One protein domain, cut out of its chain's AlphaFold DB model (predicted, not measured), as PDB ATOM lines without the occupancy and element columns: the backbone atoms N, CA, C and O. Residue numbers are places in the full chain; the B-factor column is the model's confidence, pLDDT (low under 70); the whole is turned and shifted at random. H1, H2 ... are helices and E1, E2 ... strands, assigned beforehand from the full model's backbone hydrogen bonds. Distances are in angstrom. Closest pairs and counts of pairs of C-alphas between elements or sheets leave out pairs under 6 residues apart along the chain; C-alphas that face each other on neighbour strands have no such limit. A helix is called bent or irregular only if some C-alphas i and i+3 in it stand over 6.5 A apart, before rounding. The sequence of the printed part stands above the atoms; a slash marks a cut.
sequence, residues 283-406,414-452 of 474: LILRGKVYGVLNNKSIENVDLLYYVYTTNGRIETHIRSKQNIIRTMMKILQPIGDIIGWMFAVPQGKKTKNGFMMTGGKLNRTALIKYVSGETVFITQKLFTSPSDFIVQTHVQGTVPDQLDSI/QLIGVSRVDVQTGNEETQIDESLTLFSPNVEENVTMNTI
ATOM      1  N   LEU A 283     144.218 159.656  93.018       90.50
ATOM      2  CA  LEU A 283     143.511 160.906  92.744       90.50
ATOM      3  C   LEU A 283     143.690 161.876  93.909       90.50
ATOM      4  O   LEU A 283     143.849 161.465  95.060       90.50
ATOM      5  N   ILE A 284     143.671 163.165  93.582       90.81
ATOM      6  CA  ILE A 284     143.629 164.250  94.557       90.81
ATOM      7  C   ILE A 284     142.394 165.069  94.230       90.81
ATOM      8  O   ILE A 284     142.315 165.648  93.148       90.81
ATOM      9  N   LEU A 285     141.441 165.105  95.154       91.50
ATOM     10  CA  LEU A 285     140.272 165.965  95.035       91.50
ATOM     11  C   LEU A 285     140.472 167.169  95.945       91.50
ATOM     12  O   LEU A 285     141.019 167.048  97.047       91.50
ATOM     13  N   ARG A 286     140.032 168.333  95.475       92.75
ATOM     14  CA  ARG A 286     140.119 169.584  96.223       92.75
ATOM     15  C   ARG A 286     138.725 169.998  96.635       92.75
ATOM     16  O   ARG A 286     137.787 169.921  95.845       92.75
ATOM     17  N   GLY A 287     138.588 170.459  97.863       92.12
ATOM     18  CA  GLY A 287     137.318 170.954  98.342       92.12
ATOM     19  C   GLY A 287     137.459 172.123  99.284       92.12
ATOM     20  O   GLY A 287     138.550 172.458  99.743       92.12
ATOM     21  N   LYS A 288     136.317 172.739  99.553       93.44
ATOM     22  CA  LYS A 288     136.180 173.842 100.493       93.44
ATOM     23  C   LYS A 288     134.973 173.603 101.386       93.44
ATOM     24  O   LYS A 288     133.965 173.074 100.912       93.44
ATOM     25  N   VAL A 289     135.078 174.011 102.649       94.69
ATOM     26  CA  VAL A 289     133.960 174.011 103.603       94.69
ATOM     27  C   VAL A 289     133.593 175.427 103.993       94.69
ATOM     28  O   VAL A 289     134.467 176.244 104.296       94.69
ATOM     29  N   TYR A 290     132.289 175.668 104.015       95.44
ATOM     30  CA  TYR A 290     131.659 176.902 104.455       95.44
ATOM     31  C   TYR A 290     130.511 176.590 105.414       95.44
ATOM     32  O   TYR A 290     129.989 175.476 105.399       95.44
ATOM     33  N   GLY A 291     130.076 177.577 106.193       95.62
ATOM     34  CA  GLY A 291     128.824 177.506 106.947       95.62
ATOM     35  C   GLY A 291     128.980 177.896 108.408       95.62
ATOM     36  O   GLY A 291     129.817 178.736 108.729       95.62
ATOM     37  N   VAL A 292     128.156 177.327 109.288       95.12
ATOM     38  CA  VAL A 292     128.091 177.711 110.706       95.12
ATOM     39  C   VAL A 292     127.976 176.467 111.587       95.12
ATOM     40  O   VAL A 292     127.008 175.719 111.476       95.12
ATOM     41  N   LEU A 293     128.938 176.270 112.494       93.00
ATOM     42  CA  LEU A 293     128.900 175.217 113.522       93.00
ATOM     43  C   LEU A 293     129.055 175.824 114.912       93.00
ATOM     44  O   LEU A 293     129.947 176.647 115.111       93.00
ATOM     45  N   ASN A 294     128.219 175.423 115.870       93.06
ATOM     46  CA  ASN A 294     128.217 175.959 117.244       93.06
ATOM     47  C   ASN A 294     128.237 177.498 117.264       93.06
ATOM     48  O   ASN A 294     129.012 178.116 117.992       93.06
ATOM     49  N   ASN A 295     127.426 178.122 116.400       93.00
ATOM     50  CA  ASN A 295     127.372 179.576 116.184       93.00
ATOM     51  C   ASN A 295     128.702 180.226 115.748       93.00
ATOM     52  O   ASN A 295     128.861 181.443 115.843       93.00
ATOM     53  N   LYS A 296     129.665 179.444 115.245       92.06
ATOM     54  CA  LYS A 296     130.931 179.937 114.688       92.06
ATOM     55  C   LYS A 296     130.923 179.830 113.172       92.06
ATOM     56  O   LYS A 296     130.679 178.759 112.618       92.06
ATOM     57  N   SER A 297     131.238 180.947 112.520       93.44
ATOM     58  CA  SER A 297     131.404 181.013 111.069       93.44
ATOM     59  C   SER A 297     132.600 180.167 110.624       93.44
ATOM     60  O   SER A 297     133.702 180.269 111.172       93.44
ATOM     61  N   ILE A 298     132.373 179.325 109.623       92.12
ATOM     62  CA  ILE A 298     133.386 178.549 108.918       92.12
ATOM     63  C   ILE A 298     133.581 179.204 107.563       92.12
ATOM     64  O   ILE A 298     132.754 179.086 106.659       92.12
ATOM     65  N   GLU A 299     134.714 179.880 107.420       88.69
ATOM     66  CA  GLU A 299     135.050 180.616 106.212       88.69
ATOM     67  C   GLU A 299     136.159 179.893 105.462       88.69
ATOM     68  O   GLU A 299     137.331 179.952 105.835       88.69
ATOM     69  N   ASN A 300     135.784 179.231 104.366       88.31
ATOM     70  CA  ASN A 300     136.723 178.791 103.338       88.31
ATOM     71  C   ASN A 300     137.808 177.822 103.849       88.31
ATOM     72  O   ASN A 300     138.994 177.962 103.533       88.31
ATOM     73  N   VAL A 301     137.405 176.828 104.640       92.75
ATOM     74  CA  VAL A 301     138.317 175.788 105.132       92.75
ATOM     75  C   VAL A 301     138.702 174.861 103.987       92.75
ATOM     76  O   VAL A 301     137.839 174.352 103.277       92.75
ATOM     77  N   ASP A 302     139.998 174.623 103.820       92.88
ATOM     78  CA  ASP A 302     140.529 173.765 102.765       92.88
ATOM     79  C   ASP A 302     140.334 172.279 103.083       92.88
ATOM     80  O   ASP A 302     140.694 171.814 104.170       92.88
ATOM     81  N   LEU A 303     139.837 171.530 102.096       91.69
ATOM     82  CA  LEU A 303     139.778 170.071 102.088       91.69
ATOM     83  C   LEU A 303     140.641 169.505 100.966       91.69
ATOM     84  O   LEU A 303     140.584 169.954  99.819       91.69
ATOM     85  N   LEU A 304     141.402 168.465 101.289       93.12
ATOM     86  CA  LEU A 304     142.095 167.640 100.310       93.12
ATOM     87  C   LEU A 304     141.760 166.179 100.563       93.12
ATOM     88  O   LEU A 304     141.890 165.709 101.690       93.12
ATOM     89  N   TYR A 305     141.389 165.469  99.506       92.50
ATOM     90  CA  TYR A 305     141.151 164.033  99.559       92.50
ATOM     91  C   TYR A 305     142.218 163.328  98.736       92.50
ATOM     92  O   TYR A 305     142.308 163.549  97.526       92.50
ATOM     93  N   TYR A 306     143.018 162.474  99.370       91.62
ATOM     94  CA  TYR A 306     143.906 161.558  98.661       91.62
ATOM     95  C   TYR A 306     143.211 160.214  98.515       91.62
ATOM     96  O   TYR A 306     142.944 159.540  99.505       91.62
ATOM     97  N   VAL A 307     142.930 159.828  97.273       91.31
ATOM     98  CA  VAL A 307     142.176 158.614  96.956       91.31
ATOM     99  C   VAL A 307     143.107 157.578  96.354       91.31
ATOM    100  O   VAL A 307     143.724 157.805  95.306       91.31
ATOM    101  N   TYR A 308     143.173 156.422  96.999       86.31
ATOM    102  CA  TYR A 308     143.932 155.264  96.555       86.31
ATOM    103  C   TYR A 308     142.963 154.265  95.911       86.31
ATOM    104  O   TYR A 308     142.436 153.359  96.549       86.31
ATOM    105  N   THR A 309     142.709 154.443  94.613       82.06
ATOM    106  CA  THR A 309     141.696 153.668  93.866       82.06
ATOM    107  C   THR A 309     141.986 152.164  93.785       82.06
ATOM    108  O   THR A 309     141.098 151.388  93.454       82.06
ATOM    109  N   THR A 310     143.212 151.733  94.094       82.12
ATOM    110  CA  THR A 310     143.608 150.317  94.117       82.12
ATOM    111  C   THR A 310     143.057 149.553  95.315       82.12
ATOM    112  O   THR A 310     142.837 148.351  95.212       82.12
ATOM    113  N   ASN A 311     142.863 150.220  96.454       80.81
ATOM    114  CA  ASN A 311     142.439 149.586  97.704       80.81
ATOM    115  C   ASN A 311     141.284 150.322  98.399       80.81
ATOM    116  O   ASN A 311     140.913 149.949  99.506       80.81
ATOM    117  N   GLY A 312     140.721 151.356  97.766       81.00
ATOM    118  CA  GLY A 312     139.561 152.097  98.266       81.00
ATOM    119  C   GLY A 312     139.860 153.000  99.460       81.00
ATOM    120  O   GLY A 312     138.938 153.579 100.024       81.00
ATOM    121  N   ARG A 313     141.131 153.141  99.862       85.12
ATOM    122  CA  ARG A 313     141.515 154.009 100.980       85.12
ATOM    123  C   ARG A 313     141.401 155.470 100.571       85.12
ATOM    124  O   ARG A 313     141.872 155.859  99.498       85.12
ATOM    125  N   ILE A 314     140.856 156.287 101.467       88.38
ATOM    126  CA  ILE A 314     140.773 157.738 101.307       88.38
ATOM    127  C   ILE A 314     141.324 158.423 102.547       88.38
ATOM    128  O   ILE A 314     141.034 158.033 103.674       88.38
ATOM    129  N   GLU A 315     142.135 159.449 102.322       90.25
ATOM    130  CA  GLU A 315     142.674 160.304 103.374       90.25
ATOM    131  C   GLU A 315     142.137 161.716 103.185       90.25
ATOM    132  O   GLU A 315     142.461 162.388 102.201       90.25
ATOM    133  N   THR A 316     141.319 162.160 104.136       89.44
ATOM    134  CA  THR A 316     140.752 163.509 104.153       89.44
ATOM    135  C   THR A 316     141.606 164.407 105.034       89.44
ATOM    136  O   THR A 316     141.751 164.178 106.234       89.44
ATOM    137  N   HIS A 317     142.163 165.461 104.450       90.31
ATOM    138  CA  HIS A 317     142.927 166.475 105.163       90.31
ATOM    139  C   HIS A 317     142.128 167.765 105.238       90.31
ATOM    140  O   HIS A 317     141.805 168.364 104.213       90.31
ATOM    141  N   ILE A 318     141.883 168.217 106.464       87.69
ATOM    142  CA  ILE A 318     141.170 169.457 106.760       87.69
ATOM    143  C   ILE A 318     142.185 170.488 107.241       87.69
ATOM    144  O   ILE A 318     142.891 170.272 108.229       87.69
ATOM    145  N   ARG A 319     142.279 171.619 106.541       89.38
ATOM    146  CA  ARG A 319     143.237 172.685 106.849       89.38
ATOM    147  C   ARG A 319     142.486 173.946 107.249       89.38
ATOM    148  O   ARG A 319     141.949 174.662 106.411       89.38
ATOM    149  N   SER A 320     142.483 174.230 108.550       88.38
ATOM    150  CA  SER A 320     141.954 175.476 109.110       88.38
ATOM    151  C   SER A 320     142.989 176.146 110.007       88.38
ATOM    152  O   SER A 320     143.681 175.478 110.783       88.38
ATOM    153  N   LYS A 321     143.074 177.478 109.929       86.75
ATOM    154  CA  LYS A 321     143.932 178.288 110.807       86.75
ATOM    155  C   LYS A 321     143.417 178.303 112.251       86.75
ATOM    156  O   LYS A 321     144.214 178.380 113.178       86.75
ATOM    157  N   GLN A 322     142.106 178.160 112.453       87.44
ATOM    158  CA  GLN A 322     141.483 178.234 113.774       87.44
ATOM    159  C   GLN A 322     141.431 176.856 114.449       87.44
ATOM    160  O   GLN A 322     140.854 175.913 113.904       87.44
ATOM    161  N   ASN A 323     141.994 176.746 115.658       86.25
ATOM    162  CA  ASN A 323     142.037 175.486 116.416       86.25
ATOM    163  C   ASN A 323     140.635 174.924 116.672       86.25
ATOM    164  O   ASN A 323     140.413 173.737 116.467       86.25
ATOM    165  N   ILE A 324     139.689 175.786 117.055       86.50
ATOM    166  CA  ILE A 324     138.318 175.369 117.361       86.50
ATOM    167  C   ILE A 324     137.622 174.737 116.153       86.50
ATOM    168  O   ILE A 324     137.012 173.682 116.281       86.50
ATOM    169  N   ILE A 325     137.781 175.327 114.963       88.31
ATOM    170  CA  ILE A 325     137.219 174.772 113.730       88.31
ATOM    171  C   ILE A 325     137.857 173.416 113.438       88.31
ATOM    172  O   ILE A 325     137.145 172.466 113.145       88.31
ATOM    173  N   ARG A 326     139.185 173.276 113.574       86.25
ATOM    174  CA  ARG A 326     139.836 171.968 113.377       86.25
ATOM    175  C   ARG A 326     139.273 170.898 114.306       86.25
ATOM    176  O   ARG A 326     139.113 169.767 113.871       86.25
ATOM    177  N   THR A 327     138.991 171.251 115.554       84.62
ATOM    178  CA  THR A 327     138.426 170.340 116.549       84.62
ATOM    179  C   THR A 327     137.003 169.919 116.169       84.62
ATOM    180  O   THR A 327     136.767 168.723 116.027       84.62
ATOM    181  N   MET A 328     136.107 170.866 115.864       87.31
ATOM    182  CA  MET A 328     134.731 170.570 115.423       87.31
ATOM    183  C   MET A 328     134.688 169.732 114.136       87.31
ATOM    184  O   MET A 328     133.862 168.840 113.993       87.31
ATOM    185  N   MET A 329     135.613 169.960 113.203       86.44
ATOM    186  CA  MET A 329     135.640 169.228 111.934       86.44
ATOM    187  C   MET A 329     136.065 167.756 112.079       86.44
ATOM    188  O   MET A 329     135.820 166.977 111.162       86.44
ATOM    189  N   LYS A 330     136.677 167.344 113.201       83.25
ATOM    190  CA  LYS A 330     137.107 165.944 113.412       83.25
ATOM    191  C   LYS A 330     135.944 164.961 113.555       83.25
ATOM    192  O   LYS A 330     136.099 163.809 113.168       83.25
ATOM    193  N   ILE A 331     134.812 165.397 114.102       82.62
ATOM    194  CA  ILE A 331     133.603 164.564 114.248       82.62
ATOM    195  C   ILE A 331     132.714 164.566 113.014       82.62
ATOM    196  O   ILE A 331     131.834 163.724 112.893       82.62
ATOM    197  N   LEU A 332     132.985 165.446 112.053       87.12
ATOM    198  CA  LEU A 332     132.301 165.455 110.766       87.12
ATOM    199  C   LEU A 332     132.956 164.481 109.779       87.12
ATOM    200  O   LEU A 332     133.189 164.827 108.621       87.12
ATOM    201  N   GLN A 333     133.234 163.251 110.232       81.88
ATOM    202  CA  GLN A 333     133.709 162.160 109.374       81.88
ATOM    203  C   GLN A 333     132.838 161.987 108.112       81.88
ATOM    204  O   GLN A 333     133.436 161.877 107.035       81.88
ATOM    205  N   PRO A 334     131.492 162.134 108.166       86.06
ATOM    206  CA  PRO A 334     130.649 162.034 106.976       86.06
ATOM    207  C   PRO A 334     131.001 162.989 105.834       86.06
ATOM    208  O   PRO A 334     130.591 162.746 104.703       86.06
ATOM    209  N   ILE A 335     131.790 164.048 106.050       88.38
ATOM    210  CA  ILE A 335     132.325 164.882 104.957       88.38
ATOM    211  C   ILE A 335     133.161 164.047 103.969       88.38
ATOM    212  O   ILE A 335     133.126 164.318 102.766       88.38
ATOM    213  N   GLY A 336     133.905 163.053 104.464       86.88
ATOM    214  CA  GLY A 336     134.747 162.163 103.661       86.88
ATOM    215  C   GLY A 336     134.032 160.940 103.092       86.88
ATOM    216  O   GLY A 336     134.464 160.423 102.060       86.88
ATOM    217  N   ASP A 337     132.938 160.503 103.709       84.25
ATOM    218  CA  ASP A 337     132.307 159.208 103.413       84.25
ATOM    219  C   ASP A 337     131.725 159.138 102.000       84.25
ATOM    220  O   ASP A 337     131.862 158.122 101.317       84.25
ATOM    221  N   ILE A 338     131.204 160.257 101.483       85.69
ATOM    222  CA  ILE A 338     130.730 160.312 100.094       85.69
ATOM    223  C   ILE A 338     131.859 160.064  99.088       85.69
ATOM    224  O   ILE A 338     131.652 159.426  98.057       85.69
ATOM    225  N   ILE A 339     133.079 160.520  99.391       89.00
ATOM    226  CA  ILE A 339     134.259 160.231  98.568       89.00
ATOM    227  C   ILE A 339     134.626 158.749  98.706       89.00
ATOM    228  O   ILE A 339     135.007 158.126  97.711       89.00
ATOM    229  N   GLY A 340     134.436 158.196  99.911       88.12
ATOM    230  CA  GLY A 340     134.446 156.766 100.241       88.12
ATOM    231  C   GLY A 340     133.691 155.944  99.220       88.12
ATOM    232  O   GLY A 340     134.267 155.158  98.466       88.12
ATOM    233  N   TRP A 341     132.394 156.200  99.159       87.50
ATOM    234  CA  TRP A 341     131.487 155.543  98.237       87.50
ATOM    235  C   TRP A 341     131.826 155.811  96.761       87.50
ATOM    236  O   TRP A 341     131.785 154.893  95.937       87.50
ATOM    237  N   MET A 342     132.218 157.042  96.413       86.38
ATOM    238  CA  MET A 342     132.578 157.414  95.041       86.38
ATOM    239  C   MET A 342     133.695 156.547  94.456       86.38
ATOM    240  O   MET A 342     133.637 156.193  93.279       86.38
ATOM    241  N   PHE A 343     134.692 156.185  95.264       88.62
ATOM    242  CA  PHE A 343     135.876 155.445  94.814       88.62
ATOM    243  C   PHE A 343     136.078 154.111  95.537       88.62
ATOM    244  O   PHE A 343     137.187 153.570  95.538       88.62
ATOM    245  N   ALA A 344     135.009 153.565  96.116       87.81
ATOM    246  CA  ALA A 344     135.009 152.237  96.707       87.81
ATOM    247  C   ALA A 344     135.471 151.185  95.687       87.81
ATOM    248  O   ALA A 344     135.227 151.318  94.484       87.81
ATOM    249  N   VAL A 345     136.127 150.127  96.170       85.56
ATOM    250  CA  VAL A 345     136.543 149.001  95.324       85.56
ATOM    251  C   VAL A 345     135.324 148.119  95.061       85.56
ATOM    252  O   VAL A 345     134.831 147.489  96.005       85.56
ATOM    253  N   PRO A 346     134.837 148.036  93.810       81.44
ATOM    254  CA  PRO A 346     133.698 147.193  93.488       81.44
ATOM    255  C   PRO A 346     134.033 145.725  93.764       81.44
ATOM    256  O   PRO A 346     135.090 145.224  93.373       81.44
ATOM    257  N   GLN A 347     133.134 145.018  94.441       75.69
ATOM    258  CA  GLN A 347     133.304 143.603  94.740       75.69
ATOM    259  C   GLN A 347     132.685 142.746  93.629       75.69
ATOM    260  O   GLN A 347     131.495 142.478  93.608       75.69
ATOM    261  N   GLY A 348     133.486 142.289  92.672       70.88
ATOM    262  CA  GLY A 348     132.992 141.471  91.559       70.88
ATOM    263  C   GLY A 348     132.334 142.276  90.432       70.88
ATOM    264  O   GLY A 348     132.184 143.493  90.497       70.88
ATOM    265  N   LYS A 349     131.957 141.576  89.354       57.94
ATOM    266  CA  LYS A 349     131.647 142.185  88.042       57.94
ATOM    267  C   LYS A 349     130.395 143.064  88.007       57.94
ATOM    268  O   LYS A 349     130.213 143.819  87.064       57.94
ATOM    269  N   LYS A 350     129.513 142.924  88.993       61.66
ATOM    270  CA  LYS A 350     128.146 143.456  88.954       61.66
ATOM    271  C   LYS A 350     127.898 144.514  90.024       61.66
ATOM    272  O   LYS A 350     126.781 144.673  90.484       61.66
ATOM    273  N   THR A 351     128.950 145.156  90.505       66.50
ATOM    274  CA  THR A 351     128.872 146.176  91.553       66.50
ATOM    275  C   THR A 351     129.495 147.446  91.005       66.50
ATOM    276  O   THR A 351     130.441 147.378  90.217       66.50
ATOM    277  N   LYS A 352     128.943 148.600  91.370       76.25
ATOM    278  CA  LYS A 352     129.424 149.902  90.908       76.25
ATOM    279  C   LYS A 352     129.660 150.792  92.109       76.25
ATOM    280  O   LYS A 352     128.890 150.766  93.064       76.25
ATOM    281  N   ASN A 353     130.743 151.554  92.055       85.12
ATOM    282  CA  ASN A 353     130.969 152.645  92.991       85.12
ATOM    283  C   ASN A 353     130.313 153.927  92.470       85.12
ATOM    284  O   ASN A 353     129.850 153.986  91.325       85.12
ATOM    285  N   GLY A 354     130.308 154.972  93.294       82.94
ATOM    286  CA  GLY A 354     129.649 156.218  92.927       82.94
ATOM    287  C   GLY A 354     130.221 156.890  91.683       82.94
ATOM    288  O   GLY A 354     129.462 157.474  90.911       82.94
ATOM    289  N   PHE A 355     131.524 156.773  91.405       86.50
ATOM    290  CA  PHE A 355     132.111 157.342  90.188       86.50
ATOM    291  C   PHE A 355     131.645 156.619  88.919       86.50
ATOM    292  O   PHE A 355     131.397 157.261  87.899       86.50
ATOM    293  N   MET A 356     131.492 155.294  88.973       84.06
ATOM    294  CA  MET A 356     130.964 154.505  87.854       84.06
ATOM    295  C   MET A 356     129.507 154.838  87.529       84.06
ATOM    296  O   MET A 356     129.100 154.657  86.385       84.06
ATOM    297  N   MET A 357     128.749 155.330  88.509       80.00
ATOM    298  CA  MET A 357     127.359 155.755  88.335       80.00
ATOM    299  C   MET A 357     127.278 157.218  87.872       80.00
ATOM    300  O   MET A 357     126.714 157.526  86.829       80.00
ATOM    301  N   THR A 358     127.921 158.122  88.610       80.75
ATOM    302  CA  THR A 358     127.728 159.578  88.479       80.75
ATOM    303  C   THR A 358     128.712 160.263  87.534       80.75
ATOM    304  O   THR A 358     128.544 161.431  87.179       80.75
ATOM    305  N   GLY A 359     129.827 159.605  87.205       82.50
ATOM    306  CA  GLY A 359     130.949 160.247  86.521       82.50
ATOM    307  C   GLY A 359     131.587 161.400  87.312       82.50
ATOM    308  O   GLY A 359     132.305 162.207  86.724       82.50
ATOM    309  N   GLY A 360     131.342 161.509  88.626       83.50
ATOM    310  CA  GLY A 360     131.876 162.588  89.463       83.50
ATOM    311  C   GLY A 360     130.993 163.831  89.576       83.50
ATOM    312  O   GLY A 360     131.478 164.866  90.035       83.50
ATOM    313  N   LYS A 361     129.722 163.749  89.168       83.81
ATOM    314  CA  LYS A 361     128.732 164.819  89.334       83.81
ATOM    315  C   LYS A 361     127.599 164.362  90.247       83.81
ATOM    316  O   LYS A 361     126.806 163.518  89.850       83.81
ATOM    317  N   LEU A 362     127.513 164.926  91.447       84.25
ATOM    318  CA  LEU A 362     126.401 164.661  92.363       84.25
ATOM    319  C   LEU A 362     126.173 165.830  93.315       84.25
ATOM    320  O   LEU A 362     127.087 166.615  93.588       84.25
ATOM    321  N   ASN A 363     124.965 165.891  93.853       83.88
ATOM    322  CA  ASN A 363     124.630 166.680  95.021       83.88
ATOM    323  C   ASN A 363     124.312 165.718  96.171       83.88
ATOM    324  O   ASN A 363     123.699 164.673  95.984       83.88
ATOM    325  N   ARG A 364     124.736 166.055  97.379       86.69
ATOM    326  CA  ARG A 364     124.469 165.278  98.585       86.69
ATOM    327  C   ARG A 364     123.925 166.191  99.656       86.69
ATOM    328  O   ARG A 364     124.466 167.272  99.875       86.69
ATOM    329  N   THR A 365     122.915 165.716 100.357       84.00
ATOM    330  CA  THR A 365     122.462 166.249 101.631       84.00
ATOM    331  C   THR A 365     122.566 165.149 102.681       84.00
ATOM    332  O   THR A 365     122.219 164.000 102.430       84.00
ATOM    333  N   ALA A 366     123.085 165.480 103.855       83.88
ATOM    334  CA  ALA A 366     123.209 164.555 104.973       83.88
ATOM    335  C   ALA A 366     122.820 165.258 106.273       83.88
ATOM    336  O   ALA A 366     123.167 166.420 106.485       83.88
ATOM    337  N   LEU A 367     122.104 164.545 107.133       84.25
ATOM    338  CA  LEU A 367     121.738 164.946 108.479       84.25
ATOM    339  C   LEU A 367     122.404 163.987 109.462       84.25
ATOM    340  O   LEU A 367     122.066 162.807 109.538       84.25
ATOM    341  N   ILE A 368     123.338 164.523 110.240       84.88
ATOM    342  CA  ILE A 368     123.971 163.815 111.348       84.88
ATOM    343  C   ILE A 368     123.174 164.123 112.608       84.88
ATOM    344  O   ILE A 368     122.953 165.298 112.912       84.88
ATOM    345  N   LYS A 369     122.785 163.084 113.349       83.25
ATOM    346  CA  LYS A 369     122.166 163.204 114.676       83.25
ATOM    347  C   LYS A 369     123.114 162.603 115.707       83.25
ATOM    348  O   LYS A 369     123.436 161.419 115.642       83.25
ATOM    349  N   TYR A 370     123.581 163.420 116.644       81.25
ATOM    350  CA  TYR A 370     124.419 162.953 117.744       81.25
ATOM    351  C   TYR A 370     123.546 162.393 118.868       81.25
ATOM    352  O   TYR A 370     122.438 162.868 119.107       81.25
ATOM    353  N   VAL A 371     124.063 161.404 119.602       79.31
ATOM    354  CA  VAL A 371     123.361 160.801 120.753       79.31
ATOM    355  C   VAL A 371     123.070 161.835 121.848       79.31
ATOM    356  O   VAL A 371     122.082 161.721 122.566       79.31
ATOM    357  N   SER A 372     123.901 162.870 121.950       82.12
ATOM    358  CA  SER A 372     123.727 164.017 122.845       82.12
ATOM    359  C   SER A 372     122.624 164.997 122.403       82.12
ATOM    360  O   SER A 372     122.257 165.880 123.174       82.12
ATOM    361  N   GLY A 373     122.031 164.800 121.219       85.06
ATOM    362  CA  GLY A 373     120.868 165.540 120.722       85.06
ATOM    363  C   GLY A 373     121.186 166.641 119.708       85.06
ATOM    364  O   GLY A 373     120.269 167.172 119.085       85.06
ATOM    365  N   GLU A 374     122.458 166.981 119.501       89.25
ATOM    366  CA  GLU A 374     122.871 167.938 118.480       89.25
ATOM    367  C   GLU A 374     122.691 167.377 117.067       89.25
ATOM    368  O   GLU A 374     122.710 166.164 116.829       89.25
ATOM    369  N   THR A 375     122.562 168.282 116.101       91.06
ATOM    370  CA  THR A 375     122.349 167.920 114.700       91.06
ATOM    371  C   THR A 375     123.176 168.785 113.769       91.06
ATOM    372  O   THR A 375     123.248 170.003 113.958       91.06
ATOM    373  N   VAL A 376     123.720 168.179 112.713       92.62
ATOM    374  CA  VAL A 376     124.420 168.897 111.641       92.62
ATOM    375  C   VAL A 376     123.855 168.508 110.290       92.62
ATOM    376  O   VAL A 376     123.828 167.333 109.930       92.62
ATOM    377  N   PHE A 377     123.481 169.520 109.517       94.25
ATOM    378  CA  PHE A 377     123.192 169.407 108.100       94.25
ATOM    379  C   PHE A 377     124.469 169.625 107.294       94.25
ATOM    380  O   PHE A 377     125.191 170.603 107.497       94.25
ATOM    381  N   ILE A 378     124.731 168.720 106.360       92.50
ATOM    382  CA  ILE A 378     125.822 168.798 105.396       92.50
ATOM    383  C   ILE A 378     125.207 168.820 104.003       92.50
ATOM    384  O   ILE A 378     124.483 167.903 103.631       92.50
ATOM    385  N   THR A 379     125.563 169.820 103.204       93.38
ATOM    386  CA  THR A 379     125.242 169.870 101.777       93.38
ATOM    387  C   THR A 379     126.537 169.859 100.987       93.38
ATOM    388  O   THR A 379     127.409 170.700 101.201       93.38
ATOM    389  N   GLN A 380     126.686 168.915 100.064       92.88
ATOM    390  CA  GLN A 380     127.865 168.789  99.222       92.88
ATOM    391  C   GLN A 380     127.502 168.796  97.749       92.88
ATOM    392  O   GLN A 380     126.584 168.108  97.318       92.88
ATOM    393  N   LYS A 381     128.277 169.537  96.963       91.62
ATOM    394  CA  LYS A 381     128.218 169.515  95.507       91.62
ATOM    395  C   LYS A 381     129.557 169.049  94.970       91.62
ATOM    396  O   LYS A 381     130.586 169.690  95.200       91.62
ATOM    397  N   LEU A 382     129.532 167.926  94.267       89.06
ATOM    398  CA  LEU A 382     130.677 167.375  93.563       89.06
ATOM    399  C   LEU A 382     130.503 167.612  92.075       89.06
ATOM    400  O   LEU A 382     129.452 167.329  91.497       89.06
ATOM    401  N   PHE A 383     131.561 168.095  91.445       83.94
ATOM    402  CA  PHE A 383     131.608 168.214  90.002       83.94
ATOM    403  C   PHE A 383     133.034 168.057  89.493       83.94
ATOM    404  O   PHE A 383     134.019 168.364  90.170       83.94
ATOM    405  N   THR A 384     133.128 167.580  88.257       76.56
ATOM    406  CA  THR A 384     134.390 167.382  87.551       76.56
ATOM    407  C   THR A 384     134.609 168.483  86.519       76.56
ATOM    408  O   THR A 384     133.791 168.653  85.611       76.56
ATOM    409  N   SER A 385     135.748 169.159  86.612       70.19
ATOM    410  CA  SER A 385     136.397 169.859  85.501       70.19
ATOM    411  C   SER A 385     137.239 168.839  84.702       70.19
ATOM    412  O   SER A 385     137.533 167.773  85.245       70.19
ATOM    413  N   PRO A 386     137.635 169.076  83.433       63.06
ATOM    414  CA  PRO A 386     138.354 168.087  82.614       63.06
ATOM    415  C   PRO A 386     139.568 167.416  83.284       63.06
ATOM    416  O   PRO A 386     139.870 166.268  82.966       63.06
ATOM    417  N   SER A 387     140.224 168.095  84.229       64.25
ATOM    418  CA  SER A 387     141.370 167.588  84.995       64.25
ATOM    419  C   SER A 387     141.140 167.447  86.500       64.25
ATOM    420  O   SER A 387     141.929 166.772  87.160       64.25
ATOM    421  N   ASP A 388     140.090 168.061  87.049       78.75
ATOM    422  CA  ASP A 388     139.968 168.297  88.488       78.75
ATOM    423  C   ASP A 388     138.613 167.881  89.042       78.75
ATOM    424  O   ASP A 388     137.568 168.057  88.419       78.75
ATOM    425  N   PHE A 389     138.640 167.383  90.271       86.62
ATOM    426  CA  PHE A 389     137.460 167.091  91.068       86.62
ATOM    427  C   PHE A 389     137.329 168.157  92.144       86.62
ATOM    428  O   PHE A 389     138.246 168.337  92.958       86.62
ATOM    429  N   ILE A 390     136.190 168.841  92.145       90.19
ATOM    430  CA  ILE A 390     135.902 169.914  93.086       90.19
ATOM    431  C   ILE A 390     134.744 169.486  93.980       90.19
ATOM    432  O   ILE A 390     133.705 169.039  93.497       90.19
ATOM    433  N   VAL A 391     134.947 169.635  95.288       92.06
ATOM    434  CA  VAL A 391     133.951 169.348  96.323       92.06
ATOM    435  C   VAL A 391     133.622 170.635  97.071       92.06
ATOM    436  O   VAL A 391     134.441 171.153  97.832       92.06
ATOM    437  N   GLN A 392     132.421 171.163  96.887       93.81
ATOM    438  CA  GLN A 392     131.919 172.272  97.697       93.81
ATOM    439  C   GLN A 392     131.087 171.703  98.837       93.81
ATOM    440  O   GLN A 392     130.169 170.937  98.581       93.81
ATOM    441  N   THR A 393     131.423 172.047 100.080       95.06
ATOM    442  CA  THR A 393     130.730 171.565 101.282       95.06
ATOM    443  C   THR A 393     130.172 172.752 102.059       95.06
ATOM    444  O   THR A 393     130.898 173.702 102.350       95.06
ATOM    445  N   HIS A 394     128.897 172.687 102.415       96.25
ATOM    446  CA  HIS A 394     128.248 173.588 103.355       96.25
ATOM    447  C   HIS A 394     127.833 172.796 104.593       96.25
ATOM    448  O   HIS A 394     127.283 171.705 104.453       96.25
ATOM    449  N   VAL A 395     128.111 173.321 105.783       95.62
ATOM    450  CA  VAL A 395     127.745 172.689 107.057       95.62
ATOM    451  C   VAL A 395     126.961 173.661 107.928       95.62
ATOM    452  O   VAL A 395     127.335 174.825 108.055       95.62
ATOM    453  N   GLN A 396     125.882 173.190 108.541       96.31
ATOM    454  CA  GLN A 396     125.048 174.009 109.412       96.31
ATOM    455  C   GLN A 396     124.536 173.192 110.593       96.31
ATOM    456  O   GLN A 396     123.932 172.141 110.399       96.31
ATOM    457  N   GLY A 397     124.735 173.692 111.811       94.81
ATOM    458  CA  GLY A 397     124.136 173.103 113.007       94.81
ATOM    459  C   GLY A 397     125.036 173.163 114.231       94.81
ATOM    460  O   GLY A 397     125.854 174.076 114.385       94.81
ATOM    461  N   THR A 398     124.870 172.184 115.108       93.19
ATOM    462  CA  THR A 398     125.613 172.076 116.360       93.19
ATOM    463  C   THR A 398     126.289 170.724 116.486       93.19
ATOM    464  O   THR A 398     125.840 169.719 115.941       93.19
ATOM    465  N   VAL A 399     127.406 170.715 117.193       91.31
ATOM    466  CA  VAL A 399     128.217 169.548 117.483       91.31
ATOM    467  C   VAL A 399     128.570 169.499 118.971       91.31
ATOM    468  O   VAL A 399     128.682 170.564 119.583       91.31
ATOM    469  N   PRO A 400     128.813 168.308 119.545       88.69
ATOM    470  CA  PRO A 400     129.206 168.181 120.946       88.69
ATOM    471  C   PRO A 400     130.517 168.918 121.273       88.69
ATOM    472  O   PRO A 400     131.470 168.891 120.488       88.69
ATOM    473  N   ASP A 401     130.584 169.539 122.454       75.94
ATOM    474  CA  ASP A 401     131.751 170.315 122.908       75.94
ATOM    475  C   ASP A 401     132.918 169.437 123.408       75.94
ATOM    476  O   ASP A 401     134.083 169.838 123.324       75.94
ATOM    477  N   GLN A 402     132.629 168.232 123.918       64.25
ATOM    478  CA  GLN A 402     133.643 167.278 124.377       64.25
ATOM    479  C   GLN A 402     134.099 166.370 123.236       64.25
ATOM    480  O   GLN A 402     133.376 165.496 122.768       64.25
ATOM    481  N   LEU A 403     135.344 166.579 122.816       63.25
ATOM    482  CA  LEU A 403     136.015 165.818 121.767       63.25
ATOM    483  C   LEU A 403     137.246 165.136 122.361       63.25
ATOM    484  O   LEU A 403     138.375 165.380 121.927       63.25
ATOM    485  N   ASP A 404     137.028 164.302 123.379       55.06
ATOM    486  CA  ASP A 404     138.033 163.315 123.770       55.06
ATOM    487  C   ASP A 404     138.299 162.393 122.576       55.06
ATOM    488  O   ASP A 404     137.456 162.266 121.689       55.06
ATOM    489  N   SER A 405     139.505 161.822 122.502       59.72
ATOM    490  CA  SER A 405     140.004 161.044 121.359       59.72
ATOM    491  C   SER A 405     138.901 160.255 120.639       59.72
ATOM    492  O   SER A 405     138.424 159.241 121.142       59.72
ATOM    493  N   ILE A 406     138.499 160.738 119.460       65.06
ATOM    494  CA  ILE A 406     137.401 160.150 118.693       65.06
ATOM    495  C   ILE A 406     137.934 158.903 117.993       65.06
ATOM    496  O   ILE A 406     138.869 158.988 117.192       65.06
ATOM    497  N   GLN A 414     124.168 150.752 104.088       61.69
ATOM    498  CA  GLN A 414     123.329 150.313 102.988       61.69
ATOM    499  C   GLN A 414     122.862 151.520 102.172       61.69
ATOM    500  O   GLN A 414     122.230 152.443 102.685       61.69
ATOM    501  N   LEU A 415     123.157 151.470 100.874       59.94
ATOM    502  CA  LEU A 415     122.696 152.427  99.874       59.94
ATOM    503  C   LEU A 415     121.484 151.862  99.140       59.94
ATOM    504  O   LEU A 415     121.560 150.772  98.569       59.94
ATOM    505  N   ILE A 416     120.387 152.616  99.126       57.31
ATOM    506  CA  ILE A 416     119.163 152.255  98.409       57.31
ATOM    507  C   ILE A 416     118.960 153.254  97.271       57.31
ATOM    508  O   ILE A 416     118.785 154.449  97.503       57.31
ATOM    509  N   GLY A 417     119.006 152.754  96.036       52.00
ATOM    510  CA  GLY A 417     118.757 153.547  94.834       52.00
ATOM    511  C   GLY A 417     117.284 153.661  94.508       52.00
ATOM    512  O   GLY A 417     116.580 152.656  94.452       52.00
ATOM    513  N   VAL A 418     116.849 154.894  94.273       48.66
ATOM    514  CA  VAL A 418     115.507 155.258  93.838       48.66
ATOM    515  C   VAL A 418     115.644 156.188  92.633       48.66
ATOM    516  O   VAL A 418     115.961 157.372  92.770       48.66
ATOM    517  N   SER A 419     115.412 155.653  91.440       44.62
ATOM    518  CA  SER A 419     115.384 156.447  90.210       44.62
ATOM    519  C   SER A 419     114.032 157.150  90.079       44.62
ATOM    520  O   SER A 419     112.993 156.493  90.148       44.62
ATOM    521  N   ARG A 420     114.029 158.476  89.886       42.19
ATOM    522  CA  ARG A 420     112.829 159.250  89.539       42.19
ATOM    523  C   ARG A 420     112.981 159.791  88.123       42.19
ATOM    524  O   ARG A 420     113.955 160.457  87.792       42.19
ATOM    525  N   VAL A 421     112.019 159.471  87.266       38.47
ATOM    526  CA  VAL A 421     111.970 159.986  85.895       38.47
ATOM    527  C   VAL A 421     111.068 161.216  85.900       38.47
ATOM    528  O   VAL A 421     109.848 161.068  85.941       38.47
ATOM    529  N   ASP A 422     111.656 162.412  85.862       34.22
ATOM    530  CA  ASP A 422     110.906 163.660  85.725       34.22
ATOM    531  C   ASP A 422     110.833 164.041  84.239       34.22
ATOM    532  O   ASP A 422     111.763 164.587  83.645       34.22
ATOM    533  N   VAL A 423     109.705 163.729  83.598       34.94
ATOM    534  CA  VAL A 423     109.457 164.126  82.205       34.94
ATOM    535  C   VAL A 423     109.013 165.589  82.185       34.94
ATOM    536  O   VAL A 423     107.830 165.885  82.351       34.94
ATOM    537  N   GLN A 424     109.944 166.523  81.977       32.28
ATOM    538  CA  GLN A 424     109.575 167.904  81.664       32.28
ATOM    539  C   GLN A 424     109.160 167.998  80.190       32.28
ATOM    540  O   GLN A 424     109.983 167.962  79.281       32.28
ATOM    541  N   THR A 425     107.856 168.111  79.930       31.69
ATOM    542  CA  THR A 425     107.328 168.404  78.592       31.69
ATOM    543  C   THR A 425     107.511 169.890  78.285       31.69
ATOM    544  O   THR A 425     106.603 170.696  78.480       31.69
ATOM    545  N   GLY A 426     108.710 170.259  77.849       32.88
ATOM    546  CA  GLY A 426     109.048 171.619  77.439       32.88
ATOM    547  C   GLY A 426     110.494 171.686  76.969       32.88
ATOM    548  O   GLY A 426     111.365 172.016  77.760       32.88
ATOM    549  N   ASN A 427     110.704 171.388  75.682       29.16
ATOM    550  CA  ASN A 427     111.983 171.241  74.967       29.16
ATOM    551  C   ASN A 427     112.709 169.906  75.236       29.16
ATOM    552  O   ASN A 427     113.366 169.761  76.251       29.16
ATOM    553  N   GLU A 428     112.545 168.959  74.303       33.66
ATOM    554  CA  GLU A 428     113.328 167.752  73.922       33.66
ATOM    555  C   GLU A 428     114.446 167.133  74.816       33.66
ATOM    556  O   GLU A 428     115.251 166.356  74.311       33.66
ATOM    557  N   GLU A 429     114.491 167.335  76.134       35.88
ATOM    558  CA  GLU A 429     115.387 166.606  77.044       35.88
ATOM    559  C   GLU A 429     114.586 165.959  78.183       35.88
ATOM    560  O   GLU A 429     114.008 166.625  79.039       35.88
ATOM    561  N   THR A 430     114.543 164.623  78.211       37.09
ATOM    562  CA  THR A 430     114.029 163.875  79.367       37.09
ATOM    563  C   THR A 430     115.164 163.725  80.378       37.09
ATOM    564  O   THR A 430     116.125 162.999  80.125       37.09
ATOM    565  N   GLN A 431     115.085 164.423  81.509       36.88
ATOM    566  CA  GLN A 431     116.070 164.309  82.583       36.88
ATOM    567  C   GLN A 431     115.596 163.262  83.600       36.88
ATOM    568  O   GLN A 431     114.470 163.320  84.085       36.88
ATOM    569  N   ILE A 432     116.446 162.285  83.922       42.34
ATOM    570  CA  ILE A 432     116.167 161.327  84.998       42.34
ATOM    571  C   ILE A 432     117.025 161.728  86.190       42.34
ATOM    572  O   ILE A 432     118.257 161.740  86.131       42.34
ATOM    573  N   ASP A 433     116.361 162.075  87.281       40.94
ATOM    574  CA  ASP A 433     117.027 162.398  88.528       40.94
ATOM    575  C   ASP A 433     117.043 161.132  89.388       40.94
ATOM    576  O   ASP A 433     116.029 160.649  89.899       40.94
ATOM    577  N   GLU A 434     118.226 160.544  89.523       48.38
ATOM    578  CA  GLU A 434     118.441 159.407  90.402       48.38
ATOM    579  C   GLU A 434     118.763 159.902  91.808       48.38
ATOM    580  O   GLU A 434     119.654 160.721  92.027       48.38
ATOM    581  N   SER A 435     118.027 159.392  92.790       48.84
ATOM    582  CA  SER A 435     118.271 159.667  94.202       48.84
ATOM    583  C   SER A 435     118.677 158.379  94.910       48.84
ATOM    584  O   SER A 435     117.972 157.374  94.873       48.84
ATOM    585  N   LEU A 436     119.836 158.383  95.552       49.75
ATOM    586  CA  LEU A 436     120.262 157.336  96.468       49.75
ATOM    587  C   LEU A 436     120.008 157.823  97.888       49.75
ATOM    588  O   LEU A 436     120.571 158.828  98.309       49.75
ATOM    589  N   THR A 437     119.208 157.087  98.646       45.12
ATOM    590  CA  THR A 437     119.098 157.319 100.090       45.12
ATOM    591  C   THR A 437     120.079 156.395 100.807       45.12
ATOM    592  O   THR A 437     120.080 155.183 100.558       45.12
ATOM    593  N   LEU A 438     120.927 156.956 101.671       48.88
ATOM    594  CA  LEU A 438     121.783 156.179 102.568       48.88
ATOM    595  C   LEU A 438     121.136 156.075 103.941       48.88
ATOM    596  O   LEU A 438     120.678 157.072 104.502       48.88
ATOM    597  N   PHE A 439     121.175 154.866 104.495       44.09
ATOM    598  CA  PHE A 439     120.800 154.614 105.878       44.09
ATOM    599  C   PHE A 439     122.024 154.139 106.660       44.09
ATOM    600  O   PHE A 439     122.560 153.056 106.409       44.09
ATOM    601  N   SER A 440     122.435 154.961 107.623       49.06
ATOM    602  CA  SER A 440     123.460 154.663 108.622       49.06
ATOM    603  C   SER A 440     122.851 154.864 110.018       49.06
ATOM    604  O   SER A 440     121.979 155.723 110.164       49.06
ATOM    605  N   PRO A 441     123.259 154.122 111.068       48.34
ATOM    606  CA  PRO A 441     122.603 154.160 112.384       48.34
ATOM    607  C   PRO A 441     122.466 155.558 113.006       48.34
ATOM    608  O   PRO A 441     121.562 155.772 113.806       48.34
ATOM    609  N   ASN A 442     123.341 156.500 112.635       56.88
ATOM    610  CA  ASN A 442     123.366 157.870 113.165       56.88
ATOM    611  C   ASN A 442     123.382 158.955 112.070       56.88
ATOM    612  O   ASN A 442     123.547 160.141 112.375       56.88
ATOM    613  N   VAL A 443     123.250 158.561 110.798       57.31
ATOM    614  CA  VAL A 443     123.303 159.491 109.667       57.31
ATOM    615  C   VAL A 443     122.209 159.148 108.660       57.31
ATOM    616  O   VAL A 443     122.148 158.040 108.127       57.31
ATOM    617  N   GLU A 444     121.337 160.123 108.418       60.91
ATOM    618  CA  GLU A 444     120.325 160.084 107.366       60.91
ATOM    619  C   GLU A 444     120.851 160.888 106.180       60.91
ATOM    620  O   GLU A 444     121.138 162.077 106.324       60.91
ATOM    621  N   GLU A 445     120.986 160.278 105.001       62.34
ATOM    622  CA  GLU A 445     121.515 160.990 103.833       62.34
ATOM    623  C   GLU A 445     120.706 160.745 102.571       62.34
ATOM    624  O   GLU A 445     120.168 159.664 102.338       62.34
ATOM    625  N   ASN A 446     120.693 161.760 101.718       53.78
ATOM    626  CA  ASN A 446     120.144 161.707 100.382       53.78
ATOM    627  C   ASN A 446     121.187 162.235  99.389       53.78
ATOM    628  O   ASN A 446     121.683 163.357  99.492       53.78
ATOM    629  N   VAL A 447     121.535 161.411  98.416       53.84
ATOM    630  CA  VAL A 447     122.463 161.728  97.338       53.84
ATOM    631  C   VAL A 447     121.657 161.801  96.058       53.84
ATOM    632  O   VAL A 447     121.177 160.787  95.566       53.84
ATOM    633  N   THR A 448     121.529 162.994  95.495       58.19
ATOM    634  CA  THR A 448     120.919 163.184  94.185       58.19
ATOM    635  C   THR A 448     121.995 163.263  93.118       58.19
ATOM    636  O   THR A 448     123.026 163.930  93.245       58.19
ATOM    637  N   MET A 449     121.767 162.546  92.036       60.78
ATOM    638  CA  MET A 449     122.622 162.537  90.872       60.78
ATOM    639  C   MET A 449     121.750 162.692  89.639       60.78
ATOM    640  O   MET A 449     120.694 162.080  89.515       60.78
ATOM    641  N   ASN A 450     122.215 163.506  88.706       48.09
ATOM    642  CA  ASN A 450     121.525 163.644  87.440       48.09
ATOM    643  C   ASN A 450     122.075 162.540  86.542       48.09
ATOM    644  O   ASN A 450     123.253 162.563  86.162       48.09
ATOM    645  N   THR A 451     121.238 161.559  86.236       41.81
ATOM    646  CA  THR A 451     121.568 160.460  85.333       41.81
ATOM    647  C   THR A 451     120.725 160.613  84.089       41.81
ATOM    648  O   THR A 451     119.526 160.426  84.117       41.81
ATOM    649  N   ILE A 452     121.319 160.939  82.957       38.53
ATOM    650  CA  ILE A 452     120.573 160.927  81.701       38.53
ATOM    651  C   ILE A 452     120.473 159.457  81.256       38.53
ATOM    652  O   ILE A 452     121.447 158.938  80.716       38.53
TER     653      ILE A 452
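Overview. This is residues 283 to 406 and 414 to 452 of the 474 residues of an uncharacterized protein of Mytilus galloprovincialis (UniProt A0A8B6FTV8). One long sheet of nine strands is twisted and curled like part of a barrel, left open between its edge strands E3 and E7, and it wraps round H1 and H2. H2 lies in the hollow near the middle of the domain, H1 sits towards the E1 to E3 part of the sheet, and little H3 is on the same face as H1, near E4 and E9. The 163 printed residues hold, along the chain, E1 E2 E3 H1 H2 H3 E4 E5 E6 E7 E8 E9, and the class is mostly strand. The sheet's order is E3 E2 E1 E6 E5 E4 E9 E8 E7, mixed, with E1 and E6 the parallel pair. The whole is compact, with a radius of gyration of the C-alphas of 16.8 A and spans of 51 by 36 by 30 A.

Arrangement. The sheet runs, strand beside strand, E3, residues 313 to 319, E2, residues 296 to 308, E1, residues 283 to 293, E6, residues 389 to 397, E5, residues 375 to 384, E4, residues 362 to 369, E9, residues 443 to 451, E8, residues 431 to 440, and E7, residues 414 to 422. From edge to edge the strands' lines turn by 101 degrees and the way across the sheet by 102 degrees. It holds three meanders, each strand the antiparallel neighbour of the one before: E1 E2 E3, E4 E5 E6 and E7 E8 E9. E1 and E6 are parallel at 20 degrees, with N 290 and O 393 at 2.9 A. The hairpin of E1 and E2 has N 287 and O 303 at 2.8 A, and that of E2 and E3 has N 317 and O 304 at 2.8 A. E5 is antiparallel to E6, with N 379 and O 394 at 2.8 A, and to E4, with N 366 and O 378 at 2.8 A. E4 and E9 are antiparallel at 171 degrees, with N 365 and O 446 at 2.8 A. E9 and E8 have N 436 and O 447 at 2.8 A, and E8 and E7 have N 418 and O 435 at 2.8 A. The sheet curls round H2, residues 334 to 342; the closest C-alphas of H2 and E3 are those of Gly 336 and Thr 316, 6.2 A apart. It also curls round H1, residues 323 to 329, where the closest C-alphas of H1 and E2 are those of Ile 325 and Ile 298, 7.2 A apart. H1 and H2 on one face of the sheet make two layers, helices over a sheet. H3, residues 354 to 358, is on the sheet at a height of 8.6 A, only just over none of the strands, as 2 of its C-alphas fall on E9. H2 and H3 touch, with C-alphas 342 and 354 at 3.8 A, while H1 and H3 are apart. In H1 and H3 every O i to N i+4 pair is within hydrogen-bond range; in H2 it is 3 of 5.

Along the chain. E1 begins at C-alpha 283 (143.511, 160.906, 92.744), is 29.2 A long and bends by 56 degrees at residue 290. E2 is 33.3 A long and bends by 64 degrees at residue 299. E3 measures 19.7 A, E4 22.8 A, E5 29.7 A, E6 26.4 A, E7 25.1 A, E8 28.7 A and E9 24.4 A. H1 measures 10.0 A, H2 12.9 A and H3 5.9 A. H2 is only just irregular: C-alphas 335 and 338 are 6.9 A apart. H2 begins at C-alpha 334 (130.649, 162.034, 106.976), and E9 ends at C-alpha 451 (121.568, 160.460, 85.333).

Size, cuts and confidence. The two C-alphas farthest apart are those of Asp 404 and Asn 427, 55.9 A. Residues 407 to 413 are not printed, and C-alphas 406 and 414 are 23.3 A apart across the cut. The link from H2 to H3, of 11 residues, is long. The mean pLDDT of the printed part is 76.1, and 49 residues are under 70, namely 349 to 351, 386 to 387, 402 to 406 and 414 to 452.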